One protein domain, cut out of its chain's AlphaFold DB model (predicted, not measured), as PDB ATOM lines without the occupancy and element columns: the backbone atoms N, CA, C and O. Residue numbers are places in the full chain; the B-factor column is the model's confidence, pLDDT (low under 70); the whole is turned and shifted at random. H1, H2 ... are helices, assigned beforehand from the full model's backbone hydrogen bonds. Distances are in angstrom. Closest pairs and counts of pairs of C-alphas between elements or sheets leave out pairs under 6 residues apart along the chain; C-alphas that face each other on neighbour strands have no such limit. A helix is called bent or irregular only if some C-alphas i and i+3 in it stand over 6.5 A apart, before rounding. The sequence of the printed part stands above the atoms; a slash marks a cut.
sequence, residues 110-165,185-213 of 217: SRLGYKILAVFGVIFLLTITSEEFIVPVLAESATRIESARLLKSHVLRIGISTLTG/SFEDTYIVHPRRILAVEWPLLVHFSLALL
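AT A GLANCE: This is residues 110 to 165 and 185 to 213 of the 217 residues of an uncharacterized protein of Golovinomyces magnicellulatus (UniProt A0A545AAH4). One very long helix, H1, makes the longest axis and bends near residues 133 and 134 like a shallow arch. To its concave side a loose strand-free tail, residues 185 to 203, runs back beside arm H1b toward the bend, then turns away and ends in the short helix H2, which points away from H1. The printed part has 85 residues, with two named helices in the order H1, H2 and no named strand; the class is all helix. The whole is extended, with a radius of gyration of the C-alphas of 22.8 A, and flat, spanning 78 by 49 by 15 A.

HOW THE PARTS SIT: Begin with H1, residues 110 to 164, which by its hydrogen bonds was assigned as one helix but is bent: C-alphas 132 and 135 are 6.6 A apart. Its arms H1a, residues 110 to 132, and H1b, residues 135 to 164, stand at a steep tilt of 42 degrees. Farther along is H2, residues 204 to 212; it is apart from both arms, with no C-alpha within 8 A of either. Every O i to N i+4 pair is within hydrogen-bond range in H1a and H1b; in H2 you find 1 of 5, and 1 of 6 O i to N i+3 pairs.

IN THESE COORDINATES: Find C-alpha 110 at (170.252, 153.156, 105.391); from there H1a runs 32.6 A to Glu 132. H1b runs 43.0 A from Val 135 to C-alpha 164 at (129.991, 89.708, 118.468). H2 covers 13.5 A from Leu 204 to C-alpha 212 at (177.827, 105.370, 99.692).

THE WHOLE: The two C-alphas farthest apart, those of Ser 110 and Gly 165, are 78.4 A apart. Residues 166 to 184 are not printed, and C-alphas 165 and 185 are 25.4 A apart across this cut, which the link from H1 to H2 crosses. Look in the B-factor column for pLDDT under 70 at residue 161, residues 163 to 165 and residues 185 to 213; the mean of the printed part is 73.4.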
ATOM      1  N   SER A 110     171.444 152.772 104.619       95.56
ATOM      2  CA  SER A 110     170.252 153.156 105.391       95.56
ATOM      3  C   SER A 110     168.969 152.512 104.853       95.56
ATOM      4  O   SER A 110     168.123 152.076 105.633       95.56
ATOM      5  N   ARG A 111     168.842 152.376 103.523       94.06
ATOM      6  CA  ARG A 111     167.709 151.677 102.891       94.06
ATOM      7  C   ARG A 111     167.752 150.183 103.177       94.06
ATOM      8  O   ARG A 111     166.706 149.588 103.421       94.06
ATOM      9  N   LEU A 112     168.942 149.589 103.149       94.56
ATOM     10  CA  LEU A 112     169.119 148.179 103.481       94.56
ATOM     11  C   LEU A 112     168.781 147.921 104.957       94.56
ATOM     12  O   LEU A 112     167.998 147.025 105.254       94.56
ATOM     13  N   GLY A 113     169.286 148.763 105.861       96.31
ATOM     14  CA  GLY A 113     169.058 148.655 107.301       96.31
ATOM     15  C   GLY A 113     167.580 148.705 107.684       96.31
ATOM     16  O   GLY A 113     167.114 147.819 108.395       96.31
ATOM     17  N   TYR A 114     166.810 149.673 107.170       96.69
ATOM     18  CA  TYR A 114     165.376 149.742 107.485       96.69
ATOM     19  C   TYR A 114     164.584 148.559 106.902       96.69
ATOM     20  O   TYR A 114     163.659 148.075 107.546       96.69
ATOM     21  N   LYS A 115     164.961 148.034 105.724       95.25
ATOM     22  CA  LYS A 115     164.341 146.814 105.171       95.25
ATOM     23  C   LYS A 115     164.632 145.581 106.026       95.25
ATOM     24  O   LYS A 115     163.721 144.801 106.280       95.25
ATOM     25  N   ILE A 116     165.871 145.427 106.493       97.62
ATOM     26  CA  ILE A 116     166.259 144.343 107.403       97.62
ATOM     27  C   ILE A 116     165.465 144.452 108.709       97.62
ATOM     28  O   ILE A 116     164.842 143.479 109.129       97.62
ATOM     29  N   LEU A 117     165.420 145.645 109.313       97.25
ATOM     30  CA  LEU A 117     164.659 145.892 110.537       97.25
ATOM     31  C   LEU A 117     163.161 145.612 110.349       97.25
ATOM     32  O   LEU A 117     162.543 145.024 111.230       97.25
ATOM     33  N   ALA A 118     162.589 145.976 109.199       97.00
ATOM     34  CA  ALA A 118     161.196 145.684 108.876       97.00
ATOM     35  C   ALA A 118     160.927 144.173 108.795       97.00
ATOM     36  O   ALA A 118     159.950 143.707 109.374       97.00
ATOM     37  N   VAL A 119     161.797 143.394 108.140       97.12
ATOM     38  CA  VAL A 119     161.654 141.926 108.068       97.12
ATOM     39  C   VAL A 119     161.765 141.295 109.455       97.12
ATOM     40  O   VAL A 119     160.913 140.487 109.817       97.12
ATOM     41  N   PHE A 120     162.752 141.702 110.261       96.81
ATOM     42  CA  PHE A 120     162.850 141.244 111.649       96.81
ATOM     43  C   PHE A 120     161.595 141.598 112.447       96.81
ATOM     44  O   PHE A 120     161.036 140.733 113.114       96.81
ATOM     45  N   GLY A 121     161.110 142.836 112.335       96.38
ATOM     46  CA  GLY A 121     159.889 143.284 112.998       96.38
ATOM     47  C   GLY A 121     158.670 142.443 112.621       96.38
ATOM     48  O   GLY A 121     157.925 142.035 113.505       96.38
ATOM     49  N   VAL A 122     158.498 142.119 111.335       97.19
ATOM     50  CA  VAL A 122     157.407 141.250 110.866       97.19
ATOM     51  C   VAL A 122     157.542 139.834 111.425       97.19
ATOM     52  O   VAL A 122     156.547 139.286 111.885       97.19
ATOM     53  N   ILE A 123     158.746 139.251 111.449       96.56
ATOM     54  CA  ILE A 123     158.971 137.916 112.030       96.56
ATOM     55  C   ILE A 123     158.604 137.910 113.520       96.56
ATOM     56  O   ILE A 123     157.810 137.073 113.938       96.56
ATOM     57  N   PHE A 124     159.105 138.865 114.309       95.44
ATOM     58  CA  PHE A 124     158.793 138.949 115.742       95.44
ATOM     59  C   PHE A 124     157.306 139.199 116.007       95.44
ATOM     60  O   PHE A 124     156.721 138.552 116.876       95.44
ATOM     61  N   LEU A 125     156.681 140.099 115.244       95.44
ATOM     62  CA  LEU A 125     155.245 140.365 115.329       95.44
ATOM     63  C   LEU A 125     154.438 139.090 115.052       95.44
ATOM     64  O   LEU A 125     153.518 138.773 115.807       95.44
ATOM     65  N   LEU A 126     154.794 138.348 113.998       95.25
ATOM     66  CA  LEU A 126     154.156 137.077 113.657       95.25
ATOM     67  C   LEU A 126     154.347 136.039 114.767       95.25
ATOM     68  O   LEU A 126     153.383 135.357 115.113       95.25
ATOM     69  N   THR A 127     155.538 135.939 115.360       94.31
ATOM     70  CA  THR A 127     155.805 135.018 116.473       94.31
ATOM     71  C   THR A 127     154.955 135.345 117.700       94.31
ATOM     72  O   THR A 127     154.222 134.477 118.162       94.31
ATOM     73  N   ILE A 128     154.970 136.593 118.179       95.75
ATOM     74  CA  ILE A 128     154.215 137.001 119.380       95.75
ATOM     75  C   ILE A 128     152.707 136.827 119.162       95.75
ATOM     76  O   ILE A 128     152.007 136.291 120.018       95.75
ATOM     77  N   THR A 129     152.203 137.221 117.989       94.75
ATOM     78  CA  THR A 129     150.782 137.043 117.645       94.75
ATOM     79  C   THR A 129     150.409 135.558 117.602       94.75
ATOM     80  O   THR A 129     149.324 135.171 118.031       94.75
ATOM     81  N   SER A 130     151.308 134.700 117.115       95.62
ATOM     82  CA  SER A 130     151.073 133.255 117.095       95.62
ATOM     83  C   SER A 130     151.017 132.661 118.503       95.62
ATOM     84  O   SER A 130     150.149 131.834 118.780       95.62
ATOM     85  N   GLU A 131     151.897 133.091 119.406       94.44
ATOM     86  CA  GLU A 131     151.907 132.618 120.794       94.44
ATOM     87  C   GLU A 131     150.651 133.044 121.560       94.44
ATOM     88  O   GLU A 131     150.032 132.207 122.216       94.44
ATOM     89  N   GLU A 132     150.229 134.301 121.417       94.12
ATOM     90  CA  GLU A 132     149.085 134.835 122.164       94.12
ATOM     91  C   GLU A 132     147.739 134.322 121.630       94.12
ATOM     92  O   GLU A 132     146.824 134.051 122.405       94.12
ATOM     93  N   PHE A 133     147.596 134.154 120.309       90.81
ATOM     94  CA  PHE A 133     146.293 133.845 119.703       90.81
ATOM     95  C   PHE A 133     146.169 132.421 119.159       90.81
ATOM     96  O   PHE A 133     145.096 131.827 119.242       90.81
ATOM     97  N   ILE A 134     147.234 131.846 118.593       89.94
ATOM     98  CA  ILE A 134     147.140 130.556 117.891       89.94
ATOM     99  C   ILE A 134     147.320 129.393 118.866       89.94
ATOM    100  O   ILE A 134     146.545 128.435 118.836       89.94
ATOM    101  N   VAL A 135     148.311 129.473 119.756       92.06
ATOM    102  CA  VAL A 135     148.610 128.404 120.721       92.06
ATOM    103  C   VAL A 135     147.431 128.066 121.646       92.06
ATOM    104  O   VAL A 135     147.138 126.872 121.767       92.06
ATOM    105  N   PRO A 136     146.706 129.020 122.273       91.88
ATOM    106  CA  PRO A 136     145.600 128.660 123.164       91.88
ATOM    107  C   PRO A 136     144.428 128.006 122.420       91.88
ATOM    108  O   PRO A 136     143.890 127.001 122.885       91.88
ATOM    109  N   VAL A 137     144.080 128.507 121.230       92.56
ATOM    110  CA  VAL A 137     143.005 127.936 120.396       92.56
ATOM    111  C   VAL A 137     143.360 126.521 119.944       92.56
ATOM    112  O   VAL A 137     142.514 125.620 119.953       92.56
ATOM    113  N   LEU A 138     144.623 126.303 119.573       90.38
ATOM    114  CA  LEU A 138     145.097 124.988 119.173       90.38
ATOM    115  C   LEU A 138     145.128 124.017 120.359       90.38
ATOM    116  O   LEU A 138     144.744 122.862 120.194       90.38
ATOM    117  N   ALA A 139     145.518 124.474 121.552       91.50
ATOM    118  CA  ALA A 139     145.509 123.659 122.765       91.50
ATOM    119  C   ALA A 139     144.088 123.208 123.135       91.50
ATOM    120  O   ALA A 139     143.863 122.023 123.389       91.50
ATOM    121  N   GLU A 140     143.110 124.117 123.093       91.38
ATOM    122  CA  GLU A 140     141.709 123.771 123.342       91.38
ATOM    123  C   GLU A 140     141.187 122.775 122.292       91.38
ATOM    124  O   GLU A 140     140.617 121.735 122.632       91.38
ATOM    125  N   SER A 141     141.443 123.040 121.011       88.81
ATOM    126  CA  SER A 141     141.002 122.178 119.908       88.81
ATOM    127  C   SER A 141     141.644 120.791 119.960       88.81
ATOM    128  O   SER A 141     140.966 119.794 119.712       88.81
ATOM    129  N   ALA A 142     142.921 120.698 120.341       91.69
ATOM    130  CA  ALA A 142     143.631 119.429 120.476       91.69
ATOM    131  C   ALA A 142     142.978 118.522 121.529       91.69
ATOM    132  O   ALA A 142     142.751 117.343 121.264       91.69
ATOM    133  N   THR A 143     142.589 119.067 122.689       91.19
ATOM    134  CA  THR A 143     141.888 118.284 123.727       91.19
ATOM    135  C   THR A 143     140.502 117.807 123.273       91.19
ATOM    136  O   THR A 143     140.104 116.667 123.544       91.19
ATOM    137  N   ARG A 144     139.766 118.643 122.528       88.25
ATOM    138  CA  ARG A 144     138.458 118.290 121.947       88.25
ATOM    139  C   ARG A 144     138.578 117.190 120.890       88.25
ATOM    140  O   ARG A 144     137.766 116.272 120.865       88.25
ATOM    141  N   ILE A 145     139.599 117.256 120.038       89.88
ATOM    142  CA  ILE A 145     139.863 116.221 119.032       89.88
ATOM    143  C   ILE A 145     140.246 114.902 119.710       89.88
ATOM    144  O   ILE A 145     139.735 113.857 119.315       89.88
ATOM    145  N   GLU A 146     141.079 114.938 120.751       91.25
ATOM    146  CA  GLU A 146     141.497 113.730 121.468       91.25
ATOM    147  C   GLU A 146     140.320 113.052 122.178       91.25
ATOM    148  O   GLU A 146     140.084 111.860 122.009       91.25
ATOM    149  N   SER A 147     139.500 113.820 122.897       89.19
ATOM    150  CA  SER A 147     138.272 113.295 123.509       89.19
ATOM    151  C   SER A 147     137.288 112.739 122.472       89.19
ATOM    152  O   SER A 147     136.732 111.661 122.682       89.19
ATOM    153  N   ALA A 148     137.113 113.398 121.320       88.69
ATOM    154  CA  ALA A 148     136.292 112.880 120.226       88.69
ATOM    155  C   ALA A 148     136.861 111.579 119.626       88.69
ATOM    156  O   ALA A 148     136.097 110.657 119.331       88.69
ATOM    157  N   ARG A 149     138.188 111.467 119.483       88.06
ATOM    158  CA  ARG A 149     138.874 110.244 119.032       88.06
ATOM    159  C   ARG A 149     138.712 109.105 120.032       88.06
ATOM    160  O   ARG A 149     138.331 108.007 119.628       88.06
ATOM    161  N   LEU A 150     138.914 109.366 121.323       87.38
ATOM    162  CA  LEU A 150     138.724 108.380 122.385       87.38
ATOM    163  C   LEU A 150     137.277 107.894 122.422       87.38
ATOM    164  O   LEU A 150     137.051 106.686 122.372       87.38
ATOM    165  N   LEU A 151     136.295 108.799 122.400       87.88
ATOM    166  CA  LEU A 151     134.878 108.438 122.339       87.88
ATOM    167  C   LEU A 151     134.555 107.618 121.088       87.88
ATOM    168  O   LEU A 151     133.918 106.575 121.201       87.88
ATOM    169  N   LYS A 152     135.046 108.022 119.909       89.06
ATOM    170  CA  LYS A 152     134.869 107.259 118.665       89.06
ATOM    171  C   LYS A 152     135.477 105.860 118.777       89.06
ATOM    172  O   LYS A 152     134.818 104.892 118.413       89.06
ATOM    173  N   SER A 153     136.693 105.736 119.311       82.62
ATOM    174  CA  SER A 153     137.364 104.443 119.498       82.62
ATOM    175  C   SER A 153     136.626 103.552 120.505       82.62
ATOM    176  O   SER A 153     136.440 102.364 120.255       82.62
ATOM    177  N   HIS A 154     136.124 104.118 121.606       86.38
ATOM    178  CA  HIS A 154     135.345 103.399 122.610       86.38
ATOM    179  C   HIS A 154     133.992 102.946 122.060       86.38
ATOM    180  O   HIS A 154     133.630 101.783 122.228       86.38
ATOM    181  N   VAL A 155     133.270 103.821 121.359       87.56
ATOM    182  CA  VAL A 155     131.994 103.489 120.710       87.56
ATOM    183  C   VAL A 155     132.193 102.420 119.642       87.56
ATOM    184  O   VAL A 155     131.420 101.467 119.595       87.56
ATOM    185  N   LEU A 156     133.249 102.524 118.830       84.00
ATOM    186  CA  LEU A 156     133.591 101.503 117.843       84.00
ATOM    187  C   LEU A 156     133.836 100.149 118.526       84.00
ATOM    188  O   LEU A 156     133.228  99.154 118.136       84.00
ATOM    189  N   ARG A 157     134.655 100.112 119.588       76.06
ATOM    190  CA  ARG A 157     134.943  98.886 120.356       76.06
ATOM    191  C   ARG A 157     133.687  98.281 120.986       76.06
ATOM    192  O   ARG A 157     133.506  97.069 120.906       76.06
ATOM    193  N   ILE A 158     132.810  99.103 121.564       83.50
ATOM    194  CA  ILE A 158     131.531  98.643 122.122       83.50
ATOM    195  C   ILE A 158     130.634  98.094 121.009       83.50
ATOM    196  O   ILE A 158     130.122  96.987 121.143       83.50
ATOM    197  N   GLY A 159     130.497  98.805 119.887       79.00
ATOM    198  CA  GLY A 159     129.702  98.366 118.740       79.00
ATOM    199  C   GLY A 159     130.156  97.011 118.196       79.00
ATOM    200  O   GLY A 159     129.329  96.122 118.002       79.00
ATOM    201  N   ILE A 160     131.468  96.813 118.038       74.81
ATOM    202  CA  ILE A 160     132.046  95.518 117.654       74.81
ATOM    203  C   ILE A 160     131.706  94.447 118.697       74.81
ATOM    204  O   ILE A 160     131.232  93.377 118.324       74.81
ATOM    205  N   SER A 161     131.887  94.737 119.992       67.81
ATOM    206  CA  SER A 161     131.627  93.768 121.065       67.81
ATOM    207  C   SER A 161     130.160  93.329 121.136       67.81
ATOM    208  O   SER A 161     129.892  92.141 121.302       67.81
ATOM    209  N   THR A 162     129.216  94.252 120.923       72.75
ATOM    210  CA  THR A 162     127.777  93.967 120.885       72.75
ATOM    211  C   THR A 162     127.404  93.157 119.646       72.75
ATOM    212  O   THR A 162     126.628  92.210 119.755       72.75
ATOM    213  N   LEU A 163     127.997  93.461 118.484       67.69
ATOM    214  CA  LEU A 163     127.804  92.671 117.262       67.69
ATOM    215  C   LEU A 163     128.357  91.242 117.407       67.69
ATOM    216  O   LEU A 163     127.756  90.306 116.890       67.69
ATOM    217  N   THR A 164     129.448  91.045 118.153       62.22
ATOM    218  CA  THR A 164     129.991  89.708 118.468       62.22
ATOM    219  C   THR A 164     129.340  89.033 119.684       62.22
ATOM    220  O   THR A 164     129.588  87.856 119.934       62.22
ATOM    221  N   GLY A 165     128.513  89.759 120.443       58.91
ATOM    222  CA  GLY A 165     127.838  89.292 121.662       58.91
ATOM    223  C   GLY A 165     126.547  88.505 121.415       58.91
ATOM    224  O   GLY A 165     125.998  87.920 122.346       58.91
ATOM    225  N   SER A 185     147.280 101.228 114.253       39.28
ATOM    226  CA  SER A 185     148.661 101.720 114.101       39.28
ATOM    227  C   SER A 185     148.942 102.498 112.808       39.28
ATOM    228  O   SER A 185     149.932 103.230 112.758       39.28
ATOM    229  N   PHE A 186     148.113 102.372 111.765       40.56
ATOM    230  CA  PHE A 186     148.365 103.077 110.502       40.56
ATOM    231  C   PHE A 186     147.984 104.569 110.560       40.56
ATOM    232  O   PHE A 186     148.577 105.374 109.845       40.56
ATOM    233  N   GLU A 187     147.063 104.969 111.444       45.44
ATOM    234  CA  GLU A 187     146.598 106.365 111.532       45.44
ATOM    235  C   GLU A 187     147.344 107.194 112.600       45.44
ATOM    236  O   GLU A 187     147.446 108.415 112.477       45.44
ATOM    237  N   ASP A 188     147.968 106.540 113.589       39.88
ATOM    238  CA  ASP A 188     148.718 107.207 114.668       39.88
ATOM    239  C   ASP A 188     150.139 107.658 114.267       39.88
ATOM    240  O   ASP A 188     150.743 108.485 114.950       39.88
ATOM    241  N   THR A 189     150.679 107.186 113.136       43.16
ATOM    242  CA  THR A 189     152.068 107.502 112.730       43.16
ATOM    243  C   THR A 189     152.232 108.917 112.143       43.16
ATOM    244  O   THR A 189     153.352 109.418 112.064       43.16
ATOM    245  N   TYR A 190     151.151 109.618 111.775       47.50
ATOM    246  CA  TYR A 190     151.273 110.883 111.033       47.50
ATOM    247  C   TYR A 190     151.022 112.171 111.826       47.50
ATOM    248  O   TYR A 190     151.350 113.240 111.314       47.50
ATOM    249  N   ILE A 191     150.444 112.146 113.036       48.59
ATOM    250  CA  ILE A 191     149.944 113.399 113.644       48.59
ATOM    251  C   ILE A 191     150.053 113.436 115.177       48.59
ATOM    252  O   ILE A 191     149.091 113.805 115.836       48.59
ATOM    253  N   VAL A 192     151.196 113.103 115.789       43.97
ATOM    254  CA  VAL A 192     151.447 113.505 117.194       43.97
ATOM    255  C   VAL A 192     152.940 113.734 117.466       43.97
ATOM    256  O   VAL A 192     153.640 112.848 117.938       43.97
ATOM    257  N   HIS A 193     153.424 114.961 117.260       38.53
ATOM    258  CA  HIS A 193     154.453 115.536 118.140       38.53
ATOM    259  C   HIS A 193     154.410 117.079 118.120       38.53
ATOM    260  O   HIS A 193     155.138 117.714 117.363       38.53
ATOM    261  N   PRO A 194     153.600 117.726 118.982       46.31
ATOM    262  CA  PRO A 194     153.525 119.187 119.069       46.31
ATOM    263  C   PRO A 194     154.509 119.795 120.095       46.31
ATOM    264  O   PRO A 194     154.249 120.858 120.649       46.31
ATOM    265  N   ARG A 195     155.641 119.136 120.401       41.09
ATOM    266  CA  ARG A 195     156.612 119.609 121.421       41.09
ATOM    267  C   ARG A 195     158.099 119.446 121.055       41.09
ATOM    268  O   ARG A 195     158.928 119.179 121.919       41.09
ATOM    269  N   ARG A 196     158.477 119.657 119.790       39.38
ATOM    270  CA  ARG A 196     159.879 119.921 119.397       39.38
ATOM    271  C   ARG A 196     159.923 120.903 118.221       39.38
ATOM    272  O   ARG A 196     159.973 120.489 117.074       39.38
ATOM    273  N   ILE A 197     159.907 122.206 118.512       42.28
ATOM    274  CA  ILE A 197     160.252 123.267 117.536       42.28
ATOM    275  C   ILE A 197     161.677 123.817 117.787       42.28
ATOM    276  O   ILE A 197     162.183 124.633 117.031       42.28
ATOM    277  N   LEU A 198     162.409 123.293 118.778       39.91
ATOM    278  CA  LEU A 198     163.808 123.664 119.046       39.91
ATOM    279  C   LEU A 198     164.736 122.444 119.073       39.91
ATOM    280  O   LEU A 198     165.452 122.207 120.039       39.91
ATOM    281  N   ALA A 199     164.705 121.643 118.012       35.12
ATOM    282  CA  ALA A 199     165.756 120.669 117.726       35.12
ATOM    283  C   ALA A 199     165.838 120.473 116.210       35.12
ATOM    284  O   ALA A 199     165.349 119.493 115.656       35.12
ATOM    285  N   VAL A 200     166.448 121.448 115.536       45.66
ATOM    286  CA  VAL A 200     167.105 121.220 114.247       45.66
ATOM    287  C   VAL A 200     168.331 120.352 114.547       45.66
ATOM    288  O   VAL A 200     169.450 120.842 114.660       45.66
ATOM    289  N   GLU A 201     168.108 119.064 114.786       40.50
ATOM    290  CA  GLU A 201     169.170 118.066 114.753       40.50
ATOM    291  C   GLU A 201     169.242 117.530 113.323       40.50
ATOM    292  O   GLU A 201     168.229 117.179 112.720       40.50
ATOM    293  N   TRP A 202     170.458 117.492 112.784       40.84
ATOM    294  CA  TRP A 202     170.812 116.995 111.458       40.84
ATOM    295  C   TRP A 202     171.313 115.531 111.516       40.84
ATOM    296  O   TRP A 202     172.509 115.313 111.319       40.84
ATOM    297  N   PRO A 203     170.492 114.483 111.749       41.12
ATOM    298  CA  PRO A 203     170.995 113.110 111.668       41.12
ATOM    299  C   PRO A 203     170.852 112.490 110.266       41.12
ATOM    300  O   PRO A 203     171.408 111.425 110.009       41.12
ATOM    301  N   LEU A 204     170.162 113.143 109.322       44.69
ATOM    302  CA  LEU A 204     169.905 112.576 107.987       44.69
ATOM    303  C   LEU A 204     171.063 112.723 106.985       44.69
ATOM    304  O   LEU A 204     171.072 112.029 105.972       44.69
ATOM    305  N   LEU A 205     172.073 113.551 107.274       43.28
ATOM    306  CA  LEU A 205     173.229 113.742 106.382       43.28
ATOM    307  C   LEU A 205     174.452 112.887 106.738       43.28
ATOM    308  O   LEU A 205     175.304 112.662 105.883       43.28
ATOM    309  N   VAL A 206     174.522 112.337 107.954       47.06
ATOM    310  CA  VAL A 206     175.633 111.451 108.353       47.06
ATOM    311  C   VAL A 206     175.367 110.003 107.923       47.06
ATOM    312  O   VAL A 206     176.279 109.316 107.468       47.06
ATOM    313  N   HIS A 207     174.108 109.555 107.945       42.62
ATOM    314  CA  HIS A 207     173.758 108.196 107.514       42.62
ATOM    315  C   HIS A 207     173.798 107.992 105.991       42.62
ATOM    316  O   HIS A 207     174.072 106.883 105.537       42.62
ATOM    317  N   PHE A 208     173.596 109.048 105.195       39.38
ATOM    318  CA  PHE A 208     173.686 108.953 103.732       39.38
ATOM    319  C   PHE A 208     175.140 108.899 103.229       39.38
ATOM    320  O   PHE A 208     175.409 108.346 102.167       39.38
ATOM    321  N   SER A 209     176.097 109.412 104.013       45.12
ATOM    322  CA  SER A 209     177.528 109.352 103.682       45.12
ATOM    323  C   SER A 209     178.136 107.962 103.931       45.12
ATOM    324  O   SER A 209     178.984 107.514 103.166       45.12
ATOM    325  N   LEU A 210     177.654 107.236 104.946       46.06
ATOM    326  CA  LEU A 210     178.112 105.874 105.255       46.06
ATOM    327  C   LEU A 210     177.567 104.812 104.284       46.06
ATOM    328  O   LEU A 210     178.257 103.837 104.014       46.06
ATOM    329  N   ALA A 211     176.386 105.022 103.695       48.00
ATOM    330  CA  ALA A 211     175.801 104.080 102.733       48.00
ATOM    331  C   ALA A 211     176.451 104.125 101.332       48.00
ATOM    332  O   ALA A 211     176.343 103.169 100.569       48.00
ATOM    333  N   LEU A 212     177.143 105.217 100.984       48.16
ATOM    334  CA  LEU A 212     177.827 105.370  99.692       48.16
ATOM    335  C   LEU A 212     179.279 104.866  99.695       48.16
ATOM    336  O   LEU A 212     179.847 104.669  98.623       48.16
ATOM    337  N   LEU A 213     179.877 104.625 100.868       47.31
ATOM    338  CA  LEU A 213     181.251 104.118 100.966       47.31
ATOM    339  C   LEU A 213     181.339 102.583 100.876       47.31
ATOM    340  O   LEU A 213     182.417 102.057 100.625       47.31
TER     341      LEU A 213